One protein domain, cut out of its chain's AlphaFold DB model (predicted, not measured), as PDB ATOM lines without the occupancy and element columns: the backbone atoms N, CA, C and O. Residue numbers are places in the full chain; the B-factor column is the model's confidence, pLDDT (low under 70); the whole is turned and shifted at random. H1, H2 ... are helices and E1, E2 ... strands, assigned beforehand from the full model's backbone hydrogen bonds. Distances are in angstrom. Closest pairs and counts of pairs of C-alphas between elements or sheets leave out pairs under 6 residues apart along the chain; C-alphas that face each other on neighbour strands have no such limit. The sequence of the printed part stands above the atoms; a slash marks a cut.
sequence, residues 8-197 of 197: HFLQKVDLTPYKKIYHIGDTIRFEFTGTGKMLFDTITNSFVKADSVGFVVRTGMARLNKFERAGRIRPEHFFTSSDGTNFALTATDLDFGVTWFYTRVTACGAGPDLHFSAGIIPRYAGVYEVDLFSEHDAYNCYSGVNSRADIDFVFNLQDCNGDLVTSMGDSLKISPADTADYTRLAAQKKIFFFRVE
ATOM      1  N   HIS A   8     108.343 101.848 147.972       91.25
ATOM      2  CA  HIS A   8     108.915 103.085 148.504       91.25
ATOM      3  C   HIS A   8     110.196 103.422 147.743       91.25
ATOM      4  O   HIS A   8     111.253 102.818 147.957       91.25
ATOM      5  N   PHE A   9     110.090 104.387 146.836       91.75
ATOM      6  CA  PHE A   9     111.177 104.804 145.970       91.75
ATOM      7  C   PHE A   9     111.973 105.948 146.600       91.75
ATOM      8  O   PHE A   9     111.385 106.922 147.052       91.75
ATOM      9  N   LEU A  10     113.306 105.876 146.570       93.25
ATOM     10  CA  LEU A  10     114.191 106.944 147.053       93.25
ATOM     11  C   LEU A  10     115.124 107.404 145.934       93.25
ATOM     12  O   LEU A  10     116.006 106.654 145.513       93.25
ATOM     13  N   GLN A  11     114.933 108.632 145.459       93.00
ATOM     14  CA  GLN A  11     115.691 109.192 144.343       93.00
ATOM     15  C   GLN A  11     116.665 110.278 144.800       93.00
ATOM     16  O   GLN A  11     116.424 111.004 145.763       93.00
ATOM     17  N   LYS A  12     117.787 110.385 144.087       94.62
ATOM     18  CA  LYS A  12     118.828 111.378 144.351       94.62
ATOM     19  C   LYS A  12     118.698 112.557 143.394       94.62
ATOM     20  O   LYS A  12     118.533 112.339 142.201       94.62
ATOM     21  N   VAL A  13     118.805 113.770 143.918       94.75
ATOM     22  CA  VAL A  13     118.694 115.019 143.155       94.75
ATOM     23  C   VAL A  13     120.014 115.768 143.237       94.75
ATOM     24  O   VAL A  13     120.523 116.020 144.331       94.75
ATOM     25  N   ASP A  14     120.577 116.114 142.090       95.75
ATOM     26  CA  ASP A  14     121.791 116.913 141.992       95.75
ATOM     27  C   ASP A  14     121.470 118.403 142.153       95.75
ATOM     28  O   ASP A  14     120.373 118.856 141.822       95.75
ATOM     29  N   LEU A  15     122.432 119.169 142.675       93.94
ATOM     30  CA  LEU A  15     122.310 120.611 142.878       93.94
ATOM     31  C   LEU A  15     123.451 121.344 142.174       93.94
ATOM     32  O   LEU A  15     124.625 121.107 142.471       93.94
ATOM     33  N   THR A  16     123.102 122.284 141.296       94.31
ATOM     34  CA  THR A  16     124.065 123.026 140.476       94.31
ATOM     35  C   THR A  16     123.786 124.536 140.491       94.31
ATOM     36  O   THR A  16     122.685 124.948 140.127       94.31
ATOM     37  N   PRO A  17     124.774 125.388 140.834       94.50
ATOM     38  CA  PRO A  17     126.059 125.033 141.440       94.50
ATOM     39  C   PRO A  17     125.884 124.715 142.929       94.50
ATOM     40  O   PRO A  17     125.180 125.443 143.613       94.50
ATOM     41  N   TYR A  18     126.575 123.706 143.458       94.62
ATOM     42  CA  TYR A  18     126.605 123.465 144.903       94.62
ATOM     43  C   TYR A  18     127.473 124.502 145.624       94.62
ATOM     44  O   TYR A  18     128.701 124.494 145.513       94.62
ATOM     45  N   LYS A  19     126.829 125.405 146.370       94.75
ATOM     46  CA  LYS A  19     127.483 126.385 147.246       94.75
ATOM     47  C   LYS A  19     126.757 126.490 148.580       94.75
ATOM     48  O   LYS A  19     125.552 126.303 148.660       94.75
ATOM     49  N   LYS A  20     127.476 126.884 149.626       94.44
ATOM     50  CA  LYS A  20     126.871 127.281 150.906       94.44
ATOM     51  C   LYS A  20     126.368 128.728 150.902       94.44
ATOM     52  O   LYS A  20     125.408 129.054 151.596       94.44
ATOM     53  N   ILE A  21     127.030 129.582 150.124       94.94
ATOM     54  CA  ILE A  21     126.737 131.009 149.986       94.94
ATOM     55  C   ILE A  21     126.558 131.317 148.496       94.94
ATOM     56  O   ILE A  21     127.428 130.988 147.685       94.94
ATOM     57  N   TYR A  22     125.439 131.944 148.152       94.38
ATOM     58  CA  TYR A  22     125.089 132.413 146.813       94.38
ATOM     59  C   TYR A  22     124.965 133.931 146.806       94.38
ATOM     60  O   TYR A  22     124.755 134.547 147.850       94.38
ATOM     61  N   HIS A  23     125.034 134.522 145.618       94.94
ATOM     62  CA  HIS A  23     124.707 135.933 145.445       94.94
ATOM     63  C   HIS A  23     123.251 136.112 145.023       94.94
ATOM     64  O   HIS A  23     122.649 135.229 144.402       94.94
ATOM     65  N   ILE A  24     122.687 137.283 145.311       89.69
ATOM     66  CA  ILE A  24     121.413 137.692 144.712       89.69
ATOM     67  C   ILE A  24     121.501 137.574 143.182       89.69
ATOM     68  O   ILE A  24     122.383 138.149 142.547       89.69
ATOM     69  N   GLY A  25     120.545 136.864 142.580       86.62
ATOM     70  CA  GLY A  25     120.505 136.630 141.137       86.62
ATOM     71  C   GLY A  25     121.255 135.385 140.649       86.62
ATOM     72  O   GLY A  25     121.108 135.052 139.472       86.62
ATOM     73  N   ASP A  26     121.996 134.676 141.511       92.00
ATOM     74  CA  ASP A  26     122.538 133.357 141.162       92.00
ATOM     75  C   ASP A  26     121.388 132.414 140.775       92.00
ATOM     76  O   ASP A  26     120.300 132.465 141.338       92.00
ATOM     77  N   THR A  27     121.617 131.535 139.802       91.12
ATOM     78  CA  THR A  27     120.658 130.476 139.474       91.12
ATOM     79  C   THR A  27     121.048 129.203 140.201       91.12
ATOM     80  O   THR A  27     122.146 128.689 139.994       91.12
ATOM     81  N   ILE A  28     120.138 128.694 141.026       91.69
ATOM     82  CA  ILE A  28     120.267 127.418 141.725       91.69
ATOM     83  C   ILE A  28     119.359 126.428 141.015       91.69
ATOM     84  O   ILE A  28     118.181 126.716 140.810       91.69
ATOM     85  N   ARG A  29     119.895 125.279 140.617       91.75
ATOM     86  CA  ARG A  29     119.150 124.252 139.898       91.75
ATOM     87  C   ARG A  29     119.213 122.919 140.628       91.75
ATOM     88  O   ARG A  29     120.270 122.532 141.112       91.75
ATOM     89  N   PHE A  30     118.080 122.236 140.650       90.94
ATOM     90  CA  PHE A  30     117.870 120.896 141.171       90.94
ATOM     91  C   PHE A  30     117.525 119.996 139.996       90.94
ATOM     92  O   PHE A  30     116.631 120.339 139.221       90.94
ATOM     93  N   GLU A  31     118.242 118.892 139.827       92.19
ATOM     94  CA  GLU A  31     118.113 118.021 138.656       92.19
ATOM     95  C   GLU A  31     118.044 116.557 139.086       92.19
ATOM     96  O   GLU A  31     118.809 116.093 139.927       92.19
ATOM     97  N   PHE A  32     117.121 115.816 138.492       92.12
ATOM     98  CA  PHE A  32     117.028 114.369 138.618       92.12
ATOM     99  C   PHE A  32     116.988 113.761 137.227       92.12
ATOM    100  O   PHE A  32     116.235 114.220 136.367       92.12
ATOM    101  N   THR A  33     117.759 112.692 137.041       90.12
ATOM    102  CA  THR A  33     117.685 111.843 135.854       90.12
ATOM    103  C   THR A  33     117.610 110.377 136.273       90.12
ATOM    104  O   THR A  33     118.570 109.813 136.793       90.12
ATOM    105  N   GLY A  34     116.463 109.746 136.034       87.50
ATOM    106  CA  GLY A  34     116.249 108.309 136.165       87.50
ATOM    107  C   GLY A  34     116.484 107.608 134.831       87.50
ATOM    108  O   GLY A  34     115.545 107.445 134.045       87.50
ATOM    109  N   THR A  35     117.727 107.201 134.567       88.56
ATOM    110  CA  THR A  35     118.104 106.541 133.306       88.56
ATOM    111  C   THR A  35     117.285 105.272 133.059       88.56
ATOM    112  O   THR A  35     117.086 104.462 133.966       88.56
ATOM    113  N   GLY A  36     116.793 105.089 131.834       87.44
ATOM    114  CA  GLY A  36     115.988 103.932 131.438       87.44
ATOM    115  C   GLY A  36     114.641 103.834 132.157       87.44
ATOM    116  O   GLY A  36     114.067 102.745 132.228       87.44
ATOM    117  N   LYS A  37     114.156 104.946 132.727       88.75
ATOM    118  CA  LYS A  37     112.946 105.018 133.564       88.75
ATOM    119  C   LYS A  37     113.001 104.117 134.791       88.75
ATOM    120  O   LYS A  37     111.997 103.522 135.184       88.75
ATOM    121  N   MET A  38     114.177 104.009 135.395       90.25
ATOM    122  CA  MET A  38     114.389 103.194 136.583       90.25
ATOM    123  C   MET A  38     114.274 104.044 137.850       90.25
ATOM    124  O   MET A  38     114.887 105.105 137.950       90.25
ATOM    125  N   LEU A  39     113.521 103.550 138.832       90.44
ATOM    126  CA  LEU A  39     113.430 104.118 140.175       90.44
ATOM    127  C   LEU A  39     113.992 103.119 141.185       90.44
ATOM    128  O   LEU A  39     113.682 101.930 141.127       90.44
ATOM    129  N   PHE A  40     114.825 103.590 142.108       93.19
ATOM    130  CA  PHE A  40     115.342 102.748 143.188       93.19
ATOM    131  C   PHE A  40     114.282 102.506 144.271       93.19
ATOM    132  O   PHE A  40     113.887 103.456 144.944       93.19
ATOM    133  N   ASP A  41     113.840 101.258 144.437       92.31
ATOM    134  CA  ASP A  41     112.926 100.818 145.495       92.31
ATOM    135  C   ASP A  41     113.714 100.353 146.720       92.31
ATOM    136  O   ASP A  41     114.513  99.415 146.673       92.31
ATOM    137  N   THR A  42     113.461 101.009 147.843       92.75
ATOM    138  CA  THR A  42     114.125 100.726 149.118       92.75
ATOM    139  C   THR A  42     113.588  99.477 149.812       92.75
ATOM    140  O   THR A  42     114.292  98.915 150.648       92.75
ATOM    141  N   ILE A  43     112.379  99.012 149.470       90.69
ATOM    142  CA  ILE A  43     111.791  97.814 150.083       90.69
ATOM    143  C   ILE A  43     112.375  96.551 149.449       90.69
ATOM    144  O   ILE A  43     112.758  95.626 150.165       90.69
ATOM    145  N   THR A  44     112.466  96.496 148.116       90.19
ATOM    146  CA  THR A  44     113.140  95.389 147.410       90.19
ATOM    147  C   THR A  44     114.654  95.557 147.326       90.19
ATOM    148  O   THR A  44     115.341  94.602 146.956       90.19
ATOM    149  N   ASN A  45     115.178  96.747 147.639       93.00
ATOM    150  CA  ASN A  45     116.576  97.125 147.436       93.00
ATOM    151  C   ASN A  45     117.029  96.919 145.976       93.00
ATOM    152  O   ASN A  45     118.107  96.387 145.702       93.00
ATOM    153  N   SER A  46     116.174  97.290 145.020       92.69
ATOM    154  CA  SER A  46     116.427  97.100 143.591       92.69
ATOM    155  C   SER A  46     115.851  98.234 142.749       92.69
ATOM    156  O   SER A  46     114.960  98.967 143.169       92.69
ATOM    157  N   PHE A  47     116.371  98.390 141.532       91.12
ATOM    158  CA  PHE A  47     115.790  99.309 140.562       91.12
ATOM    159  C   PHE A  47     114.570  98.673 139.891       91.12
ATOM    160  O   PHE A  47     114.649  97.563 139.361       91.12
ATOM    161  N   VAL A  48     113.459  99.405 139.873       90.06
ATOM    162  CA  VAL A  48     112.191  99.006 139.259       90.06
ATOM    163  C   VAL A  48     111.903  99.915 138.075       90.06
ATOM    164  O   VAL A  48     112.085 101.130 138.141       90.06
ATOM    165  N   LYS A  49     111.436  99.318 136.981       89.06
ATOM    166  CA  LYS A  49     111.067 100.056 135.777       89.06
ATOM    167  C   LYS A  49     109.716 100.748 135.966       89.06
ATOM    168  O   LYS A  49     108.727 100.099 136.301       89.06
ATOM    169  N   ALA A  50     109.669 102.051 135.719       85.88
ATOM    170  CA  ALA A  50     108.538 102.922 136.025       85.88
ATOM    171  C   ALA A  50     107.760 103.380 134.775       85.88
ATOM    172  O   ALA A  50     107.150 104.440 134.790       85.88
ATOM    173  N   ASP A  51     107.729 102.582 133.699       82.56
ATOM    174  CA  ASP A  51     107.173 102.940 132.372       82.56
ATOM    175  C   ASP A  51     105.716 103.443 132.363       82.56
ATOM    176  O   ASP A  51     105.270 104.071 131.401       82.56
ATOM    177  N   SER A  52     104.951 103.127 133.408       84.44
ATOM    178  CA  SER A  52     103.527 103.460 133.530       84.44
ATOM    179  C   SER A  52     103.214 104.379 134.708       84.44
ATOM    180  O   SER A  52     102.044 104.565 135.035       84.44
ATOM    181  N   VAL A  53     104.232 104.953 135.346       84.94
ATOM    182  CA  VAL A  53     104.083 105.744 136.567       84.94
ATOM    183  C   VAL A  53     104.223 107.235 136.265       84.94
ATOM    184  O   VAL A  53     105.083 107.660 135.496       84.94
ATOM    185  N   GLY A  54     103.383 108.052 136.885       84.88
ATOM    186  CA  GLY A  54     103.592 109.487 137.002       84.88
ATOM    187  C   GLY A  54     103.532 109.928 138.459       84.88
ATOM    188  O   GLY A  54     102.942 109.253 139.298       84.88
ATOM    189  N   PHE A  55     104.165 111.052 138.763       85.94
ATOM    190  CA  PHE A  55     104.200 111.644 140.096       85.94
ATOM    191  C   PHE A  55     104.370 113.161 140.006       85.94
ATOM    192  O   PHE A  55     104.730 113.705 138.960       85.94
ATOM    193  N   VAL A  56     104.073 113.857 141.099       83.62
ATOM    194  CA  VAL A  56     104.231 115.310 141.199       83.62
ATOM    195  C   VAL A  56     105.293 115.597 142.243       83.62
ATOM    196  O   VAL A  56     105.110 115.292 143.418       83.62
ATOM    197  N   VAL A  57     106.390 116.200 141.799       84.31
ATOM    198  CA  VAL A  57     107.439 116.711 142.676       84.31
ATOM    199  C   VAL A  57     107.040 118.109 143.128       84.31
ATOM    200  O   VAL A  57     106.778 118.971 142.289       84.31
ATOM    201  N   ARG A  58     107.001 118.339 144.440       84.94
ATOM    202  CA  ARG A  58     106.886 119.667 145.048       84.94
ATOM    203  C   ARG A  58     108.270 120.090 145.531       84.94
ATOM    204  O   ARG A  58     108.888 119.381 146.319       84.94
ATOM    205  N   THR A  59     108.740 121.241 145.070       82.81
ATOM    206  CA  THR A  59     109.924 121.922 145.601       82.81
ATOM    207  C   THR A  59     109.447 123.059 146.490       82.81
ATOM    208  O   THR A  59     108.737 123.949 146.015       82.81
ATOM    209  N   GLY A  60     109.783 123.019 147.773       79.25
ATOM    210  CA  GLY A  60     109.526 124.107 148.708       79.25
ATOM    211  C   GLY A  60     110.756 124.952 148.930       79.25
ATOM    212  O   GLY A  60     111.871 124.439 148.961       79.25
ATOM    213  N   MET A  61     110.550 126.255 149.093       80.94
ATOM    214  CA  MET A  61     111.585 127.158 149.568       80.94
ATOM    215  C   MET A  61     111.032 128.097 150.624       80.94
ATOM    216  O   MET A  61     110.013 128.759 150.405       80.94
ATOM    217  N   ALA A  62     111.731 128.191 151.751       79.12
ATOM    218  CA  ALA A  62     111.398 129.125 152.814       79.12
ATOM    219  C   ALA A  62     112.611 129.964 153.198       79.12
ATOM    220  O   ALA A  62     113.758 129.515 153.173       79.12
ATOM    221  N   ARG A  63     112.347 131.215 153.569       79.50
ATOM    222  CA  ARG A  63     113.358 132.133 154.087       79.50
ATOM    223  C   ARG A  63     113.264 132.179 155.610       79.50
ATOM    224  O   ARG A  63     112.340 132.774 156.152       79.50
ATOM    225  N   LEU A  64     114.265 131.641 156.299       75.19
ATOM    226  CA  LEU A  64     114.203 131.411 157.746       75.19
ATOM    227  C   LEU A  64     114.342 132.688 158.587       75.19
ATOM    228  O   LEU A  64     113.755 132.806 159.656       75.19
ATOM    229  N   ASN A  65     115.111 133.679 158.130       64.25
ATOM    230  CA  ASN A  65     115.457 134.847 158.955       64.25
ATOM    231  C   ASN A  65     114.387 135.956 159.012       64.25
ATOM    232  O   ASN A  65     114.685 137.066 159.456       64.25
ATOM    233  N   LYS A  66     113.157 135.697 158.547       54.59
ATOM    234  CA  LYS A  66     112.040 136.657 158.590       54.59
ATOM    235  C   LYS A  66     110.712 135.988 158.967       54.59
ATOM    236  O   LYS A  66     109.785 135.963 158.170       54.59
ATOM    237  N   PHE A  67     110.567 135.577 160.225       50.25
ATOM    238  CA  PHE A  67     109.252 135.289 160.833       50.25
ATOM    239  C   PHE A  67     108.462 136.564 161.226       50.25
ATOM    240  O   PHE A  67     107.565 136.531 162.066       50.25
ATOM    241  N   GLU A  68     108.775 137.725 160.640       40.50
ATOM    242  CA  GLU A  68     108.005 138.956 160.844       40.50
ATOM    243  C   GLU A  68     107.021 139.143 159.686       40.50
ATOM    244  O   GLU A  68     107.407 139.551 158.593       40.50
ATOM    245  N   ARG A  69     105.751 138.791 159.949       35.56
ATOM    246  CA  ARG A  69     104.524 139.146 159.208       35.56
ATOM    247  C   ARG A  69     104.740 139.717 157.801       35.56
ATOM    248  O   ARG A  69     104.970 140.915 157.646       35.56
ATOM    249  N   ALA A  70     104.532 138.868 156.794       34.69
ATOM    250  CA  ALA A  70     103.969 139.188 155.477       34.69
ATOM    251  C   ALA A  70     104.313 140.567 154.867       34.69
ATOM    252  O   ALA A  70     103.459 141.256 154.304       34.69
ATOM    253  N   GLY A  71     105.580 140.970 154.889       37.59
ATOM    254  CA  GLY A  71     106.073 141.949 153.931       37.59
ATOM    255  C   GLY A  71     106.259 141.235 152.603       37.59
ATOM    256  O   GLY A  71     107.293 140.609 152.440       37.59
ATOM    257  N   ARG A  72     105.256 141.284 151.709       40.91
ATOM    258  CA  ARG A  72     105.223 140.717 150.338       40.91
ATOM    259  C   ARG A  72     106.619 140.418 149.758       40.91
ATOM    260  O   ARG A  72     107.146 141.215 148.982       40.91
ATOM    261  N   ILE A  73     107.191 139.257 150.066       45.12
ATOM    262  CA  ILE A  73     108.328 138.732 149.313       45.12
ATOM    263  C   ILE A  73     107.688 138.099 148.087       45.12
ATOM    264  O   ILE A  73     107.292 136.940 148.098       45.12
ATOM    265  N   ARG A  74     107.443 138.923 147.061       51.53
ATOM    266  CA  ARG A  74     107.037 138.401 145.757       51.53
ATOM    267  C   ARG A  74     108.269 137.744 145.151       51.53
ATOM    268  O   ARG A  74     109.320 138.386 145.103       51.53
ATOM    269  N   PRO A  75     108.163 136.461 144.812       51.59
ATOM    270  CA  PRO A  75     109.284 135.570 144.961       51.59
ATOM    271  C   PRO A  75     110.154 135.682 143.707       51.59
ATOM    272  O   PRO A  75     109.667 135.954 142.613       51.59
ATOM    273  N   GLU A  76     111.465 135.674 143.911       62.22
ATOM    274  CA  GLU A  76     112.383 134.720 143.284       62.22
ATOM    275  C   GLU A  76     111.935 134.202 141.897       62.22
ATOM    276  O   GLU A  76     110.817 133.739 141.712       62.22
ATOM    277  N   HIS A  77     112.783 134.287 140.870       64.94
ATOM    278  CA  HIS A  77     112.385 133.690 139.588       64.94
ATOM    279  C   HIS A  77     112.535 132.178 139.662       64.94
ATOM    280  O   HIS A  77     113.561 131.683 140.124       64.94
ATOM    281  N   PHE A  78     111.534 131.473 139.144       72.62
ATOM    282  CA  PHE A  78     111.512 130.019 139.101       72.62
ATOM    283  C   PHE A  78     111.394 129.519 137.679       72.62
ATOM    284  O   PHE A  78     110.786 130.164 136.821       72.62
ATOM    285  N   PHE A  79     111.933 128.333 137.458       72.12
ATOM    286  CA  PHE A  79     111.703 127.572 136.245       72.12
ATOM    287  C   PHE A  79     111.602 126.094 136.595       72.12
ATOM    288  O   PHE A  79     112.291 125.610 137.492       72.12
ATOM    289  N   THR A  80     110.735 125.384 135.885       73.44
ATOM    290  CA  THR A  80     110.624 123.930 135.969       73.44
ATOM    291  C   THR A  80     110.645 123.342 134.567       73.44
ATOM    292  O   THR A  80     110.171 123.954 133.606       73.44
ATOM    293  N   SER A  81     111.251 122.171 134.436       74.81
ATOM    294  CA  SER A  81     111.257 121.377 133.213       74.81
ATOM    295  C   SER A  81     111.188 119.897 133.575       74.81
ATOM    296  O   SER A  81     111.688 119.484 134.616       74.81
ATOM    297  N   SER A  82     110.569 119.089 132.729       75.56
ATOM    298  CA  SER A  82     110.438 117.647 132.912       75.56
ATOM    299  C   SER A  82     110.107 117.004 131.575       75.56
ATOM    300  O   SER A  82     109.669 117.697 130.653       75.56
ATOM    301  N   ASP A  83     110.252 115.682 131.492       69.12
ATOM    302  CA  ASP A  83     109.759 114.903 130.345       69.12
ATOM    303  C   ASP A  83     108.221 114.766 130.320       69.12
ATOM    304  O   ASP A  83     107.661 114.115 129.440       69.12
ATOM    305  N   GLY A  84     107.531 115.349 131.306       64.62
ATOM    306  CA  GLY A  84     106.078 115.392 131.417       64.62
ATOM    307  C   GLY A  84     105.524 116.807 131.240       64.62
ATOM    308  O   GLY A  84     105.942 117.579 130.380       64.62
ATOM    309  N   THR A  85     104.527 117.156 132.055       59.50
ATOM    310  CA  THR A  85     103.930 118.499 132.060       59.50
ATOM    311  C   THR A  85     104.560 119.360 133.149       59.50
ATOM    312  O   THR A  85     104.593 118.982 134.316       59.50
ATOM    313  N   ASN A  86     104.980 120.570 132.795       59.94
ATOM    314  CA  ASN A  86     105.489 121.542 133.759       59.94
ATOM    315  C   ASN A  86     104.373 122.509 134.145       59.94
ATOM    316  O   ASN A  86     103.702 123.048 133.265       59.94
ATOM    317  N   PHE A  87     104.170 122.742 135.441       60.38
ATOM    318  CA  PHE A  87     103.261 123.788 135.898       60.38
ATOM    319  C   PHE A  87     103.826 124.501 137.123       60.38
ATOM    320  O   PHE A  87     104.039 123.907 138.169       60.38
ATOM    321  N   ALA A  88     104.039 125.807 137.019       56.03
ATOM    322  CA  ALA A  88     104.393 126.612 138.177       56.03
ATOM    323  C   ALA A  88     103.104 127.037 138.895       56.03
ATOM    324  O   ALA A  88     102.413 127.954 138.457       56.03
ATOM    325  N   LEU A  89     102.772 126.356 139.989       57.72
ATOM    326  CA  LEU A  89     101.753 126.811 140.933       57.72
ATOM    327  C   LEU A  89     102.468 127.452 142.118       57.72
ATOM    328  O   LEU A  89     102.983 126.752 142.977       57.72
ATOM    329  N   THR A  90     102.525 128.782 142.136       56.78
ATOM    330  CA  THR A  90     103.073 129.536 143.267       56.78
ATOM    331  C   THR A  90     101.991 129.677 144.331       56.78
ATOM    332  O   THR A  90     101.147 130.570 144.255       56.78
ATOM    333  N   ALA A  91     102.003 128.792 145.322       55.66
ATOM    334  CA  ALA A  91     101.270 129.008 146.561       55.66
ATOM    335  C   ALA A  91     102.233 129.674 147.548       55.66
ATOM    336  O   ALA A  91     103.159 129.035 148.044       55.66
ATOM    337  N   THR A  92     102.063 130.977 147.774       55.28
ATOM    338  CA  THR A  92     102.724 131.657 148.890       55.28
ATOM    339  C   THR A  92     101.801 131.539 150.084       55.28
ATOM    340  O   THR A  92     100.755 132.191 150.115       55.28
ATOM    341  N   ASP A  93     102.175 130.711 151.053       53.81
ATOM    342  CA  ASP A  93     101.525 130.784 152.351       53.81
ATOM    343  C   ASP A  93     102.049 132.039 153.060       53.81
ATOM    344  O   ASP A  93     103.224 132.136 153.429       53.81
ATOM    345  N   LEU A  94     101.189 133.055 153.154       51.00
ATOM    346  CA  LEU A  94     101.540 134.364 153.701       51.00
ATOM    347  C   LEU A  94     101.881 134.300 155.193       51.00
ATOM    348  O   LEU A  94     102.580 135.195 155.674       51.00
ATOM    349  N   ASP A  95     101.419 133.261 155.893       46.91
ATOM    350  CA  ASP A  95     101.649 133.092 157.324       46.91
ATOM    351  C   ASP A  95     103.005 132.431 157.611       46.91
ATOM    352  O   ASP A  95     103.626 132.737 158.630       46.91
ATOM    353  N   PHE A  96     103.515 131.606 156.686       50.81
ATOM    354  CA  PHE A  96     104.771 130.862 156.861       50.81
ATOM    355  C   PHE A  96     105.930 131.345 155.979       50.81
ATOM    356  O   PHE A  96     107.066 130.921 156.177       50.81
ATOM    357  N   GLY A  97     105.686 132.231 155.006       59.66
ATOM    358  CA  GLY A  97     106.745 132.753 154.131       59.66
ATOM    359  C   GLY A  97     107.381 131.688 153.229       59.66
ATOM    360  O   GLY A  97     108.510 131.870 152.769       59.66
ATOM    361  N   VAL A  98     106.660 130.590 152.984       66.88
ATOM    362  CA  VAL A  98     107.088 129.482 152.123       66.88
ATOM    363  C   VAL A  98     106.499 129.666 150.735       66.88
ATOM    364  O   VAL A  98     105.322 130.006 150.583       66.88
ATOM    365  N   THR A  99     107.320 129.422 149.718       70.94
ATOM    366  CA  THR A  99     106.871 129.366 148.331       70.94
ATOM    367  C   THR A  99     107.063 127.958 147.789       70.94
ATOM    368  O   THR A  99     108.154 127.395 147.871       70.94
ATOM    369  N   TRP A 100     105.990 127.396 147.237       71.62
ATOM    370  CA  TRP A 100     105.983 126.060 146.645       71.62
ATOM    371  C   TRP A 100     105.990 126.128 145.119       71.62
ATOM    372  O   TRP A 100     105.379 127.023 144.531       71.62
ATOM    373  N   PHE A 101     106.636 125.144 144.496       74.50
ATOM    374  CA  PHE A 101     106.636 124.910 143.052       74.50
ATOM    375  C   PHE A 101     106.386 123.446 142.784       74.50
ATOM    376  O   PHE A 101     106.815 122.584 143.546       74.50
ATOM    377  N   TYR A 102     105.740 123.169 141.664       75.44
ATOM    378  CA  TYR A 102     105.321 121.830 141.319       75.44
ATOM    379  C   TYR A 102     105.876 121.442 139.956       75.44
ATOM    380  O   TYR A 102     105.962 122.246 139.032       75.44
ATOM    381  N   THR A 103     106.286 120.191 139.830       77.75
ATOM    382  CA  THR A 103     106.743 119.623 138.568       77.75
ATOM    383  C   THR A 103     106.117 118.254 138.421       77.75
ATOM    384  O   THR A 103     106.361 117.361 139.231       77.75
ATOM    385  N   ARG A 104     105.289 118.066 137.391       80.38
ATOM    386  CA  ARG A 104     104.733 116.747 137.093       80.38
ATOM    387  C   ARG A 104     105.742 115.969 136.270       80.38
ATOM    388  O   ARG A 104     106.132 116.392 135.182       80.38
ATOM    389  N   VAL A 105     106.127 114.809 136.773       80.88
ATOM    390  CA  VAL A 105     106.992 113.856 136.084       80.88
ATOM    391  C   VAL A 105     106.120 112.694 135.651       80.88
ATOM    392  O   VAL A 105     105.306 112.183 136.415       80.88
ATOM    393  N   THR A 106     106.179 112.326 134.381       81.12
ATOM    394  CA  THR A 106     105.240 111.362 133.804       81.12
ATOM    395  C   THR A 106     106.004 110.441 132.869       81.12
ATOM    396  O   THR A 106     106.466 110.878 131.827       81.12
ATOM    397  N   ALA A 107     106.170 109.175 133.255       79.62
ATOM    398  CA  ALA A 107     107.004 108.226 132.519       79.62
ATOM    399  C   ALA A 107     106.377 107.739 131.212       79.62
ATOM    400  O   ALA A 107     107.083 107.424 130.248       79.62
ATOM    401  N   CYS A 108     105.048 107.674 131.165       74.75
ATOM    402  CA  CYS A 108     104.314 107.375 129.946       74.75
ATOM    403  C   CYS A 108     104.483 108.533 128.955       74.75
ATOM    404  O   CYS A 108     104.082 109.662 129.216       74.75
ATOM    405  N   GLY A 109     105.105 108.258 127.813       69.50
ATOM    406  CA  GLY A 109     105.366 109.278 126.795       69.50
ATOM    407  C   GLY A 109     106.619 110.131 127.024       69.50
ATOM    408  O   GLY A 109     107.021 110.818 126.091       69.50
ATOM    409  N   ALA A 110     107.281 110.032 128.185       72.12
ATOM    410  CA  ALA A 110     108.640 110.548 128.358       72.12
ATOM    411  C   ALA A 110     109.616 109.864 127.385       72.12
ATOM    412  O   ALA A 110     109.354 108.740 126.929       72.12
ATOM    413  N   GLY A 111     110.748 110.526 127.120       74.62
ATOM    414  CA  GLY A 111     111.881 109.991 126.356       74.62
ATOM    415  C   GLY A 111     112.480 108.711 126.967       74.62
ATOM    416  O   GLY A 111     111.831 108.034 127.757       74.62
ATOM    417  N   PRO A 112     113.703 108.299 126.601       84.56
ATOM    418  CA  PRO A 112     114.298 107.072 127.146       84.56
ATOM    419  C   PRO A 112     114.502 107.106 128.674       84.56
ATOM    420  O   PRO A 112     114.520 106.046 129.301       84.56
ATOM    421  N   ASP A 113     114.583 108.299 129.265       87.38
ATOM    422  CA  ASP A 113     114.851 108.532 130.684       87.38
ATOM    423  C   ASP A 113     113.682 109.263 131.371       87.38
ATOM    424  O   ASP A 113     112.697 109.631 130.726       87.38
ATOM    425  N   LEU A 114     113.770 109.419 132.697       87.62
ATOM    426  CA  LEU A 114     112.916 110.320 133.477       87.62
ATOM    427  C   LEU A 114     113.723 111.520 133.938       87.62
ATOM    428  O   LEU A 114     114.588 111.375 134.795       87.62
ATOM    429  N   HIS A 115     113.392 112.697 133.439       88.06
ATOM    430  CA  HIS A 115     114.025 113.937 133.834       88.06
ATOM    431  C   HIS A 115     113.039 114.867 134.536       88.06
ATOM    432  O   HIS A 115     111.900 115.061 134.090       88.06
ATOM    433  N   PHE A 116     113.510 115.500 135.607       88.25
ATOM    434  CA  PHE A 116     112.965 116.777 136.041       88.25
ATOM    435  C   PHE A 116     114.082 117.721 136.462       88.25
ATOM    436  O   PHE A 116     115.105 117.311 137.007       88.25
ATOM    437  N   SER A 117     113.834 119.005 136.249       88.06
ATOM    438  CA  SER A 117     114.626 120.084 136.792       88.06
ATOM    439  C   SER A 117     113.720 121.163 137.356       88.06
ATOM    440  O   SER A 117     112.745 121.563 136.721       88.06
ATOM    441  N   ALA A 118     114.069 121.652 138.536       85.00
ATOM    442  CA  ALA A 118     113.518 122.868 139.109       85.00
ATOM    443  C   ALA A 118     114.668 123.841 139.361       85.00
ATOM    444  O   ALA A 118     115.796 123.426 139.622       85.00
ATOM    445  N   GLY A 119     114.408 125.138 139.304       85.50
ATOM    446  CA  GLY A 119     115.418 126.118 139.656       85.50
ATOM    447  C   GLY A 119     114.847 127.398 140.219       85.50
ATOM    448  O   GLY A 119     113.676 127.723 140.018       85.50
ATOM    449  N   ILE A 120     115.708 128.087 140.962       85.38
ATOM    450  CA  ILE A 120     115.379 129.233 141.795       85.38
ATOM    451  C   ILE A 120     116.438 130.316 141.600       85.38
ATOM    452  O   ILE A 120     117.631 130.029 141.501       85.38
ATOM    453  N   ILE A 121     115.992 131.568 141.570       87.19
ATOM    454  CA  ILE A 121     116.842 132.753 141.518       87.19
ATOM    455  C   ILE A 121     116.493 133.645 142.715       87.19
ATOM    456  O   ILE A 121     115.517 134.406 142.630       87.19
ATOM    457  N   PRO A 122     117.251 133.582 143.829       83.56
ATOM    458  CA  PRO A 122     116.974 134.386 145.006       83.56
ATOM    459  C   PRO A 122     117.121 135.880 144.703       83.56
ATOM    460  O   PRO A 122     118.068 136.323 144.049       83.56
ATOM    461  N   ARG A 123     116.167 136.677 145.190       82.50
ATOM    462  CA  ARG A 123     116.132 138.141 144.999       82.50
ATOM    463  C   ARG A 123     116.501 138.938 146.245       82.50
ATOM    464  O   ARG A 123     116.641 140.155 146.166       82.50
ATOM    465  N   TYR A 124     116.647 138.269 147.382       82.06
ATOM    466  CA  TYR A 124     116.887 138.916 148.660       82.06
ATOM    467  C   TYR A 124     117.966 138.171 149.436       82.06
ATOM    468  O   TYR A 124     118.004 136.946 149.430       82.06
ATOM    469  N   ALA A 125     118.803 138.916 150.155       85.19
ATOM    470  CA  ALA A 125     119.754 138.328 151.087       85.19
ATOM    471  C   ALA A 125     119.019 137.661 152.258       85.19
ATOM    472  O   ALA A 125     118.010 138.189 152.747       85.19
ATOM    473  N   GLY A 126     119.532 136.533 152.737       82.94
ATOM    474  CA  GLY A 126     118.946 135.771 153.837       82.94
ATOM    475  C   GLY A 126     119.448 134.338 153.907       82.94
ATOM    476  O   GLY A 126     120.292 133.938 153.112       82.94
ATOM    477  N   VAL A 127     118.933 133.575 154.869       85.06
ATOM    478  CA  VAL A 127     119.145 132.126 154.917       85.06
ATOM    479  C   VAL A 127     117.871 131.421 154.524       85.06
ATOM    480  O   VAL A 127     116.778 131.799 154.952       85.06
ATOM    481  N   TYR A 128     118.059 130.441 153.662       85.75
ATOM    482  CA  TYR A 128     117.020 129.745 152.950       85.75
ATOM    483  C   TYR A 128     117.130 128.256 153.190       85.75
ATOM    484  O   TYR A 128     118.232 127.719 153.322       85.75
ATOM    485  N   GLU A 129     115.975 127.616 153.205       87.75
ATOM    486  CA  GLU A 129     115.841 126.175 153.114       87.75
ATOM    487  C   GLU A 129     115.158 125.807 151.807       87.75
ATOM    488  O   GLU A 129     114.273 126.532 151.344       87.75
ATOM    489  N   VAL A 130     115.574 124.686 151.226       89.06
ATOM    490  CA  VAL A 130     114.888 124.050 150.106       89.06
ATOM    491  C   VAL A 130     114.663 122.582 150.413       89.06
ATOM    492  O   VAL A 130     115.587 121.881 150.834       89.06
ATOM    493  N   ASP A 131     113.452 122.115 150.144       88.75
ATOM    494  CA  ASP A 131     113.054 120.718 150.256       88.75
ATOM    495  C   ASP A 131     112.475 120.187 148.933       88.75
ATOM    496  O   ASP A 131     112.065 120.945 148.047       88.75
ATOM    497  N   LEU A 132     112.499 118.858 148.770       88.06
ATOM    498  CA  LEU A 132     111.856 118.163 147.653       88.06
ATOM    499  C   LEU A 132     111.014 116.989 148.162       88.06
ATOM    500  O   LEU A 132     111.518 115.998 148.684       88.06
ATOM    501  N   PHE A 133     109.711 117.149 147.994       81.62
ATOM    502  CA  PHE A 133     108.609 116.214 148.195       81.62
ATOM    503  C   PHE A 133     108.033 115.496 146.984       81.62
ATOM    504  O   PHE A 133     107.897 116.151 145.953       81.62
ATOM    505  N   SER A 134     107.499 114.280 147.098       82.00
ATOM    506  CA  SER A 134     106.317 113.930 146.292       82.00
ATOM    507  C   SER A 134     105.053 114.370 147.035       82.00
ATOM    508  O   SER A 134     104.867 114.009 148.193       82.00
ATOM    509  N   GLU A 135     104.182 115.164 146.405       71.88
ATOM    510  CA  GLU A 135     102.953 115.653 147.065       71.88
ATOM    511  C   GLU A 135     101.913 114.538 147.266       71.88
ATOM    512  O   GLU A 135     101.102 114.578 148.193       71.88
ATOM    513  N   HIS A 136     101.957 113.517 146.410       73.25
ATOM    514  CA  HIS A 136     101.003 112.416 146.386       73.25
ATOM    515  C   HIS A 136     101.693 111.082 146.106       73.25
ATOM    516  O   HIS A 136     102.828 111.046 145.616       73.25
ATOM    517  N   ASP A 137     100.964 109.991 146.368       80.56
ATOM    518  CA  ASP A 137     101.301 108.676 145.828       80.56
ATOM    519  C   ASP A 137     101.507 108.804 144.312       80.56
ATOM    520  O   ASP A 137     100.777 109.522 143.615       80.56
ATOM    521  N   ALA A 138     102.465 108.052 143.784       85.62
ATOM    522  CA  ALA A 138     102.583 107.903 142.350       85.62
ATOM    523  C   ALA A 138     101.277 107.314 141.779       85.62
ATOM    524  O   ALA A 138     100.548 106.576 142.454       85.62
ATOM    525  N   TYR A 139     100.959 107.656 140.537       86.00
ATOM    526  CA  TYR A 139      99.745 107.224 139.859       86.00
ATOM    527  C   TYR A 139     100.081 106.493 138.567       86.00
ATOM    528  O   TYR A 139     101.090 106.751 137.909       86.00
ATOM    529  N   ASN A 140      99.199 105.582 138.173       86.62
ATOM    530  CA  ASN A 140      99.253 104.984 136.859       86.62
ATOM    531  C   ASN A 140      98.869 106.037 135.818       86.62
ATOM    532  O   ASN A 140      97.758 106.558 135.798       86.62
ATOM    533  N   CYS A 141      99.800 106.312 134.928       81.81
ATOM    534  CA  CYS A 141      99.672 107.204 133.793       81.81
ATOM    535  C   CYS A 141      98.398 107.065 132.950       81.81
ATOM    536  O   CYS A 141      97.844 108.063 132.498       81.81
ATOM    537  N   TYR A 142      97.988 105.826 132.680       81.31
ATOM    538  CA  TYR A 142      96.938 105.510 131.717       81.31
ATOM    539  C   TYR A 142      95.558 105.535 132.361       81.31
ATOM    540  O   TYR A 142      94.597 105.991 131.749       81.31
ATOM    541  N   SER A 143      95.454 105.037 133.595       84.19
ATOM    542  CA  SER A 143      94.182 104.956 134.315       84.19
ATOM    543  C   SER A 143      93.951 106.113 135.287       84.19
ATOM    544  O   SER A 143      92.835 106.279 135.770       84.19
ATOM    545  N   GLY A 144      94.989 106.888 135.613       78.69
ATOM    546  CA  GLY A 144      94.957 107.927 136.646       78.69
ATOM    547  C   GLY A 144      94.822 107.386 138.074       78.69
ATOM    548  O   GLY A 144      94.708 108.169 139.010       78.69
ATOM    549  N   VAL A 145      94.820 106.061 138.261       83.56
ATOM    550  CA  VAL A 145      94.646 105.427 139.573       83.56
ATOM    551  C   VAL A 145      95.966 105.418 140.333       83.56
ATOM    552  O   VAL A 145      96.991 105.021 139.780       83.56
ATOM    553  N   ASN A 146      95.942 105.794 141.612       80.75
ATOM    554  CA  ASN A 146      97.117 105.756 142.484       80.75
ATOM    555  C   ASN A 146      97.734 104.351 142.521       80.75
ATOM    556  O   ASN A 146      97.059 103.367 142.833       80.75
ATOM    557  N   SER A 147      99.034 104.258 142.241       72.56
ATOM    558  CA  SER A 147      99.791 103.005 142.212       72.56
ATOM    559  C   SER A 147     100.255 102.547 143.596       72.56
ATOM    560  O   SER A 147     100.983 101.562 143.676       72.56
ATOM    561  N   ARG A 148      99.838 103.230 144.679       74.88
ATOM    562  CA  ARG A 148     100.295 102.993 146.063       74.88
ATOM    563  C   ARG A 148     101.822 102.895 146.122       74.88
ATOM    564  O   ARG A 148     102.382 101.870 146.511       74.88
ATOM    565  N   ALA A 149     102.485 103.946 145.662       83.81
ATOM    566  CA  ALA A 149     103.932 104.048 145.699       83.81
ATOM    567  C   ALA A 149     104.322 105.433 146.194       83.81
ATOM    568  O   ALA A 149     103.821 106.429 145.677       83.81
ATOM    569  N   ASP A 150     105.223 105.469 147.164       87.12
ATOM    570  CA  ASP A 150     105.817 106.704 147.661       87.12
ATOM    571  C   ASP A 150     107.104 106.998 146.907       87.12
ATOM    572  O   ASP A 150     107.833 106.075 146.529       87.12
ATOM    573  N   ILE A 151     107.385 108.281 146.695       89.06
ATOM    574  CA  ILE A 151     108.626 108.731 146.076       89.06
ATOM    575  C   ILE A 151     109.231 109.814 146.963       89.06
ATOM    576  O   ILE A 151     108.732 110.935 147.025       89.06
ATOM    577  N   ASP A 152     110.319 109.455 147.629       91.25
ATOM    578  CA  ASP A 152     111.151 110.354 148.413       91.25
ATOM    579  C   ASP A 152     112.324 110.860 147.565       91.25
ATOM    580  O   ASP A 152     112.885 110.135 146.733       91.25
ATOM    581  N   PHE A 153     112.744 112.095 147.833       91.69
ATOM    582  CA  PHE A 153     113.923 112.704 147.228       91.69
ATOM    583  C   PHE A 153     114.949 113.064 148.298       91.69
ATOM    584  O   PHE A 153     114.607 113.499 149.397       91.69
ATOM    585  N   VAL A 154     116.224 112.889 147.960       94.94
ATOM    586  CA  VAL A 154     117.357 113.348 148.768       94.94
ATOM    587  C   VAL A 154     118.394 114.031 147.891       94.94
ATOM    588  O   VAL A 154     118.633 113.626 146.754       94.94
ATOM    589  N   PHE A 155     119.060 115.044 148.425       95.56
ATOM    590  CA  PHE A 155     120.136 115.728 147.726       95.56
ATOM    591  C   PHE A 155     121.372 114.831 147.597       95.56
ATOM    592  O   PHE A 155     121.846 114.221 148.561       95.56
ATOM    593  N   ASN A 156     121.951 114.784 146.402       96.38
ATOM    594  CA  ASN A 156     123.193 114.078 146.113       96.38
ATOM    595  C   ASN A 156     124.424 114.936 146.444       96.38
ATOM    596  O   ASN A 156     125.288 115.181 145.607       96.38
ATOM    597  N   LEU A 157     124.492 115.433 147.676       94.06
ATOM    598  CA  LEU A 157     125.530 116.366 148.117       94.06
ATOM    599  C   LEU A 157     126.380 115.757 149.218       94.06
ATOM    600  O   LEU A 157     125.946 114.833 149.907       94.06
ATOM    601  N   GLN A 158     127.599 116.256 149.399       90.75
ATOM    602  CA  GLN A 158     128.432 115.835 150.524       90.75
ATOM    603  C   GLN A 158     127.841 116.322 151.854       90.75
ATOM    604  O   GLN A 158     127.768 115.546 152.804       90.75
ATOM    605  N   ASP A 159     127.380 117.571 151.877       93.00
ATOM    606  CA  ASP A 159     126.763 118.237 153.018       93.00
ATOM    607  C   ASP A 159     125.568 119.075 152.533       93.00
ATOM    608  O   ASP A 159     125.524 119.519 151.387       93.00
ATOM    609  N   CYS A 160     124.571 119.243 153.397       95.31
ATOM    610  CA  CYS A 160     123.389 120.069 153.153       95.31
ATOM    611  C   CYS A 160     123.372 121.338 154.021       95.31
ATOM    612  O   CYS A 160     122.327 121.969 154.174       95.31
ATOM    613  N   ASN A 161     124.537 121.717 154.562       94.81
ATOM    614  CA  ASN A 161     124.789 122.937 155.329       94.81
ATOM    615  C   ASN A 161     123.883 123.087 156.563       94.81
ATOM    616  O   ASN A 161     123.462 124.196 156.899       94.81
ATOM    617  N   GLY A 162     123.580 121.982 157.256       90.06
ATOM    618  CA  GLY A 162     122.746 122.008 158.468       90.06
ATOM    619  C   GLY A 162     123.313 122.901 159.583       90.06
ATOM    620  O   GLY A 162     122.576 123.381 160.440       90.06
ATOM    621  N   ASP A 163     124.612 123.198 159.536       90.31
ATOM    622  CA  ASP A 163     125.280 124.111 160.460       90.31
ATOM    623  C   ASP A 163     124.876 125.592 160.280       90.31
ATOM    624  O   ASP A 163     125.050 126.400 161.193       90.31
ATOM    625  N   LEU A 164     124.287 125.973 159.138       88.56
ATOM    626  CA  LEU A 164     123.702 127.310 158.968       88.56
ATOM    627  C   LEU A 164     122.541 127.550 159.935       88.56
ATOM    628  O   LEU A 164     122.355 128.672 160.397       88.56
ATOM    629  N   VAL A 165     121.785 126.507 160.278       82.25
ATOM    630  CA  VAL A 165     120.655 126.620 161.208       82.25
ATOM    631  C   VAL A 165     121.162 126.765 162.643       82.25
ATOM    632  O   VAL A 165     120.706 127.636 163.380       82.25
ATOM    633  N   THR A 166     122.165 125.971 163.030       79.50
ATOM    634  CA  THR A 166     122.732 126.009 164.388       79.50
ATOM    635  C   THR A 166     123.533 127.283 164.654       79.50
ATOM    636  O   THR A 166     123.445 127.841 165.746       79.50
ATOM    637  N   SER A 167     124.268 127.792 163.660       78.12
ATOM    638  CA  SER A 167     125.043 129.039 163.778       78.12
ATOM    639  C   SER A 167     124.181 130.301 163.875       78.12
ATOM    640  O   SER A 167     124.671 131.346 164.301       78.12
ATOM    641  N   MET A 168     122.901 130.213 163.513       69.69
ATOM    642  CA  MET A 168     121.978 131.343 163.490       69.69
ATOM    643  C   MET A 168     120.885 131.292 164.564       69.69
ATOM    644  O   MET A 168     120.017 132.167 164.543       69.69
ATOM    645  N   GLY A 169     120.916 130.319 165.485       61.59
ATOM    646  CA  GLY A 169     119.817 129.983 166.406       61.59
ATOM    647  C   GLY A 169     119.084 131.184 167.024       61.59
ATOM    648  O   GLY A 169     117.864 131.286 166.896       61.59
ATOM    649  N   ASP A 170     119.811 132.158 167.579       62.12
ATOM    650  CA  ASP A 170     119.204 133.344 168.212       62.12
ATOM    651  C   ASP A 170     118.603 134.345 167.206       62.12
ATOM    652  O   ASP A 170     117.655 135.069 167.510       62.12
ATOM    653  N   SER A 171     119.137 134.392 165.983       66.12
ATOM    654  CA  SER A 171     118.719 135.329 164.931       66.12
ATOM    655  C   SER A 171     117.506 134.855 164.124       66.12
ATOM    656  O   SER A 171     116.803 135.679 163.538       66.12
ATOM    657  N   LEU A 172     117.245 133.543 164.098       64.00
ATOM    658  CA  LEU A 172     116.146 132.941 163.334       64.00
ATOM    659  C   LEU A 172     114.817 132.905 164.101       64.00
ATOM    660  O   LEU A 172     113.780 132.682 163.485       64.00
ATOM    661  N   LYS A 173     114.821 133.144 165.424       68.62
ATOM    662  CA  LYS A 173     113.640 133.001 166.303       68.62
ATOM    663  C   LYS A 173     112.936 131.632 166.162       68.62
ATOM    664  O   LYS A 173     111.735 131.536 166.398       68.62
ATOM    665  N   ILE A 174     113.670 130.586 165.778       71.62
ATOM    666  CA  ILE A 174     113.174 129.203 165.690       71.62
ATOM    667  C   ILE A 174     113.358 128.499 167.033       71.62
ATOM    668  O   ILE A 174     114.283 128.818 167.785       71.62
ATOM    669  N   SER A 175     112.483 127.549 167.367       73.94
ATOM    670  CA  SER A 175     112.624 126.838 168.636       73.94
ATOM    671  C   SER A 175     113.846 125.898 168.611       73.94
ATOM    672  O   SER A 175     114.289 125.460 167.541       73.94
ATOM    673  N   PRO A 176     114.400 125.523 169.779       79.38
ATOM    674  CA  PRO A 176     115.444 124.499 169.844       79.38
ATOM    675  C   PRO A 176     115.006 123.146 169.257       79.38
ATOM    676  O   PRO A 176     115.831 122.427 168.697       79.38
ATOM    677  N   ALA A 177     113.715 122.809 169.363       80.50
ATOM    678  CA  ALA A 177     113.158 121.588 168.784       80.50
ATOM    679  C   ALA A 177     113.179 121.637 167.249       80.50
ATOM    680  O   ALA A 177     113.649 120.689 166.621       80.50
ATOM    681  N   ASP A 178     112.777 122.766 166.659       80.50
ATOM    682  CA  ASP A 178     112.816 122.964 165.204       80.50
ATOM    683  C   ASP A 178     114.262 122.957 164.692       80.50
ATOM    684  O   ASP A 178     114.573 122.328 163.687       80.50
ATOM    685  N   THR A 179     115.186 123.576 165.433       82.94
ATOM    686  CA  THR A 179     116.625 123.561 165.111       82.94
ATOM    687  C   THR A 179     117.175 122.133 165.042       82.94
ATOM    688  O   THR A 179     117.923 121.789 164.121       82.94
ATOM    689  N   ALA A 180     116.809 121.286 166.009       86.06
ATOM    690  CA  ALA A 180     117.214 119.886 166.032       86.06
ATOM    691  C   ALA A 180     116.613 119.099 164.856       86.06
ATOM    692  O   ALA A 180     117.319 118.296 164.236       86.06
ATOM    693  N   ASP A 181     115.347 119.352 164.514       87.31
ATOM    694  CA  ASP A 181     114.687 118.683 163.395       87.31
ATOM    695  C   ASP A 181     115.289 119.080 162.042       87.31
ATOM    696  O   ASP A 181     115.646 118.214 161.243       87.31
ATOM    697  N   TYR A 182     115.539 120.371 161.827       88.31
ATOM    698  CA  TYR A 182     116.233 120.870 160.642       88.31
ATOM    699  C   TYR A 182     117.643 120.299 160.499       88.31
ATOM    700  O   TYR A 182     118.027 119.850 159.418       88.31
ATOM    701  N   THR A 183     118.401 120.236 161.596       89.25
ATOM    702  CA  THR A 183     119.741 119.629 161.595       89.25
ATOM    703  C   THR A 183     119.673 118.149 161.207       89.25
ATOM    704  O   THR A 183     120.478 117.665 160.407       89.25
ATOM    705  N   ARG A 184     118.679 117.417 161.726       93.38
ATOM    706  CA  ARG A 184     118.431 116.009 161.392       93.38
ATOM    707  C   ARG A 184     118.048 115.836 159.917       93.38
ATOM    708  O   ARG A 184     118.568 114.933 159.263       93.38
ATOM    709  N   LEU A 185     117.168 116.680 159.385       92.50
ATOM    710  CA  LEU A 185     116.730 116.633 157.986       92.50
ATOM    711  C   LEU A 185     117.857 116.997 157.009       92.50
ATOM    712  O   LEU A 185     117.985 116.338 155.973       92.50
ATOM    713  N   ALA A 186     118.726 117.951 157.360       93.44
ATOM    714  CA  ALA A 186     119.959 118.228 156.618       93.44
ATOM    715  C   ALA A 186     120.899 117.018 156.604       93.44
ATOM    716  O   ALA A 186     121.400 116.634 155.548       93.44
ATOM    717  N   ALA A 187     121.107 116.365 157.753       94.25
ATOM    718  CA  ALA A 187     121.948 115.170 157.842       94.25
ATOM    719  C   ALA A 187     121.393 113.996 157.009       94.25
ATOM    720  O   ALA A 187     122.153 113.213 156.441       94.25
ATOM    721  N   GLN A 188     120.066 113.900 156.892       94.69
ATOM    722  CA  GLN A 188     119.375 112.957 156.006       94.69
ATOM    723  C   GLN A 188     119.346 113.403 154.535       94.69
ATOM    724  O   GLN A 188     118.836 112.667 153.693       94.69
ATOM    725  N   LYS A 189     119.885 114.589 154.222       95.69
ATOM    726  CA  LYS A 189     119.878 115.213 152.894       95.69
ATOM    727  C   LYS A 189     118.472 115.416 152.326       95.69
ATOM    728  O   LYS A 189     118.294 115.383 151.113       95.69
ATOM    729  N   LYS A 190     117.472 115.606 153.191       93.12
ATOM    730  CA  LYS A 190     116.083 115.906 152.801       93.12
ATOM    731  C   LYS A 190     115.831 117.404 152.626       93.12
ATOM    732  O   LYS A 190     114.953 117.786 151.864       93.12
ATOM    733  N   ILE A 191     116.616 118.231 153.314       92.44
ATOM    734  CA  ILE A 191     116.576 119.693 153.216       92.44
ATOM    735  C   ILE A 191     117.986 120.197 152.942       92.44
ATOM    736  O   ILE A 191     118.942 119.704 153.540       92.44
ATOM    737  N   PHE A 192     118.099 121.174 152.053       94.06
ATOM    738  CA  PHE A 192     119.327 121.887 151.749       94.06
ATOM    739  C   PHE A 192     119.228 123.328 152.247       94.06
ATOM    740  O   PHE A 192     118.297 124.047 151.886       94.06
ATOM    741  N   PHE A 193     120.207 123.759 153.041       92.38
ATOM    742  CA  PHE A 193     120.288 125.133 153.527       92.38
ATOM    743  C   PHE A 193     121.345 125.930 152.765       92.38
ATOM    744  O   PHE A 193     122.401 125.410 152.392       92.38
ATOM    745  N   PHE A 194     121.099 127.222 152.570       92.69
ATOM    746  CA  PHE A 194     122.091 128.138 152.010       92.69
ATOM    747  C   PHE A 194     121.873 129.579 152.458       92.69
ATOM    748  O   PHE A 194     120.782 129.974 152.868       92.69
ATOM    749  N   ARG A 195     122.932 130.384 152.351       90.88
ATOM    750  CA  ARG A 195     122.885 131.834 152.548       90.88
ATOM    751  C   ARG A 195     122.917 132.555 151.205       90.88
ATOM    752  O   ARG A 195     123.611 132.125 150.289       90.88
ATOM    753  N   VAL A 196     122.201 133.667 151.115       89.88
ATOM    754  CA  VAL A 196     122.262 134.621 150.008       89.88
ATOM    755  C   VAL A 196     122.796 135.942 150.537       89.88
ATOM    756  O   VAL A 196     122.290 136.438 151.549       89.88
ATOM    757  N   GLU A 197     123.786 136.492 149.840       90.62
ATOM    758  CA  GLU A 197     124.411 137.794 150.110       90.62
ATOM    759  C   GLU A 197     124.273 138.760 148.927       90.62
ATOM    760  O   GLU A 197     124.259 138.305 147.757       90.62
TER     761      GLU A 197
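This is residues 8 to 197 of the 197 residues of an uncharacterized protein of Sphingobacteriales bacterium 50-39 (UniProt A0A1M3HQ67). Two twisted sheets of five strands form a sandwich, face to face: E6, E9, E2, E1, E11, curled like part of a barrel, and E7, E8, E5, E10, E12. The small hairpin E3 and E4 sits at one end of the long axis, with E3 packed by the beginning of E1, and towards the other end the short helices H1 and H3 lie by E12, with H2 farther out beyond them, apart from E12. The printed part has 190 residues with 12 named strands and 3 named helices, E1 to E11, then H1 to H3, then E12; the first sheet is mixed, the second antiparallel, the class mostly strand. It is compact, with a radius of gyration of the C-alphas of 17.0 A, and elongated, spanning 49 by 32 by 28 A.

E1, residues 8 to 16, is staggered: residues 8 to 13 pair in parallel with E11, residues 149 to 155, and residues 14 to 16 pair antiparallel with E2, residues 28 to 34, in a hairpin. Within hydrogen-bond range are N 9 and O 150, 2.8 A, and N 14 and O 31, 2.8 A. E9, residues 114 to 121, is antiparallel to E2, N 30 and O 118 at 2.8 A, and to the edge strand E6, residues 77 to 82, N 81 and O 117 at 2.8 A. E3, residues 38 to 41, and E4, residues 46 to 49, form a hairpin, N 39 and O 48 at 2.9 A; the closest C-alphas of E1 and E3 are those of Phe 9 and Asp 41, 4.4 A. In the other sheet E5, residues 53 to 63, is antiparallel to E8, residues 98 to 106, N 57 and O 103 at 2.8 A, and to E10, residues 126 to 134, N 58 and O 133 at 2.8 A. E7, residues 86 to 93, forms a hairpin with E8, N 93 and O 98 at 3.3 A. E12, residues 191 to 196, is antiparallel to E10, N 128 and O 194 at 2.9 A. H1, residues 163 to 167, touches residues 179 to 183 of H3, residues 176 to 187, closest at the C-alphas of Val 165 and Thr 179, 6.4 A; both helices only graze this sheet. H2, residues 169 to 172, is close to H3 but not clearly touching, closest at the C-alphas of Gly 169 and Thr 179, 7.3 A. In H1 and H3 every O i to N i+4 pair is within hydrogen-bond range; H2 is too short for one.

E1 begins at C-alpha 8, (108.915, 103.085, 148.504), and is 26.3 A long. E5, the longest strand, measures 33.0 A, E10 26.3 A, H3 16.5 A. E12 ends at C-alpha 196, (122.262, 134.621, 150.008).

The C-alphas farthest apart, of Tyr 142 and Asp 170, are 51.0 A apart. The printed part has no cut; E1 to E2, E5 to E6 and E10 to E11 are long links. Residues 65 to 77, 83 to 98, 109 and 168 to 173 have pLDDT under 70.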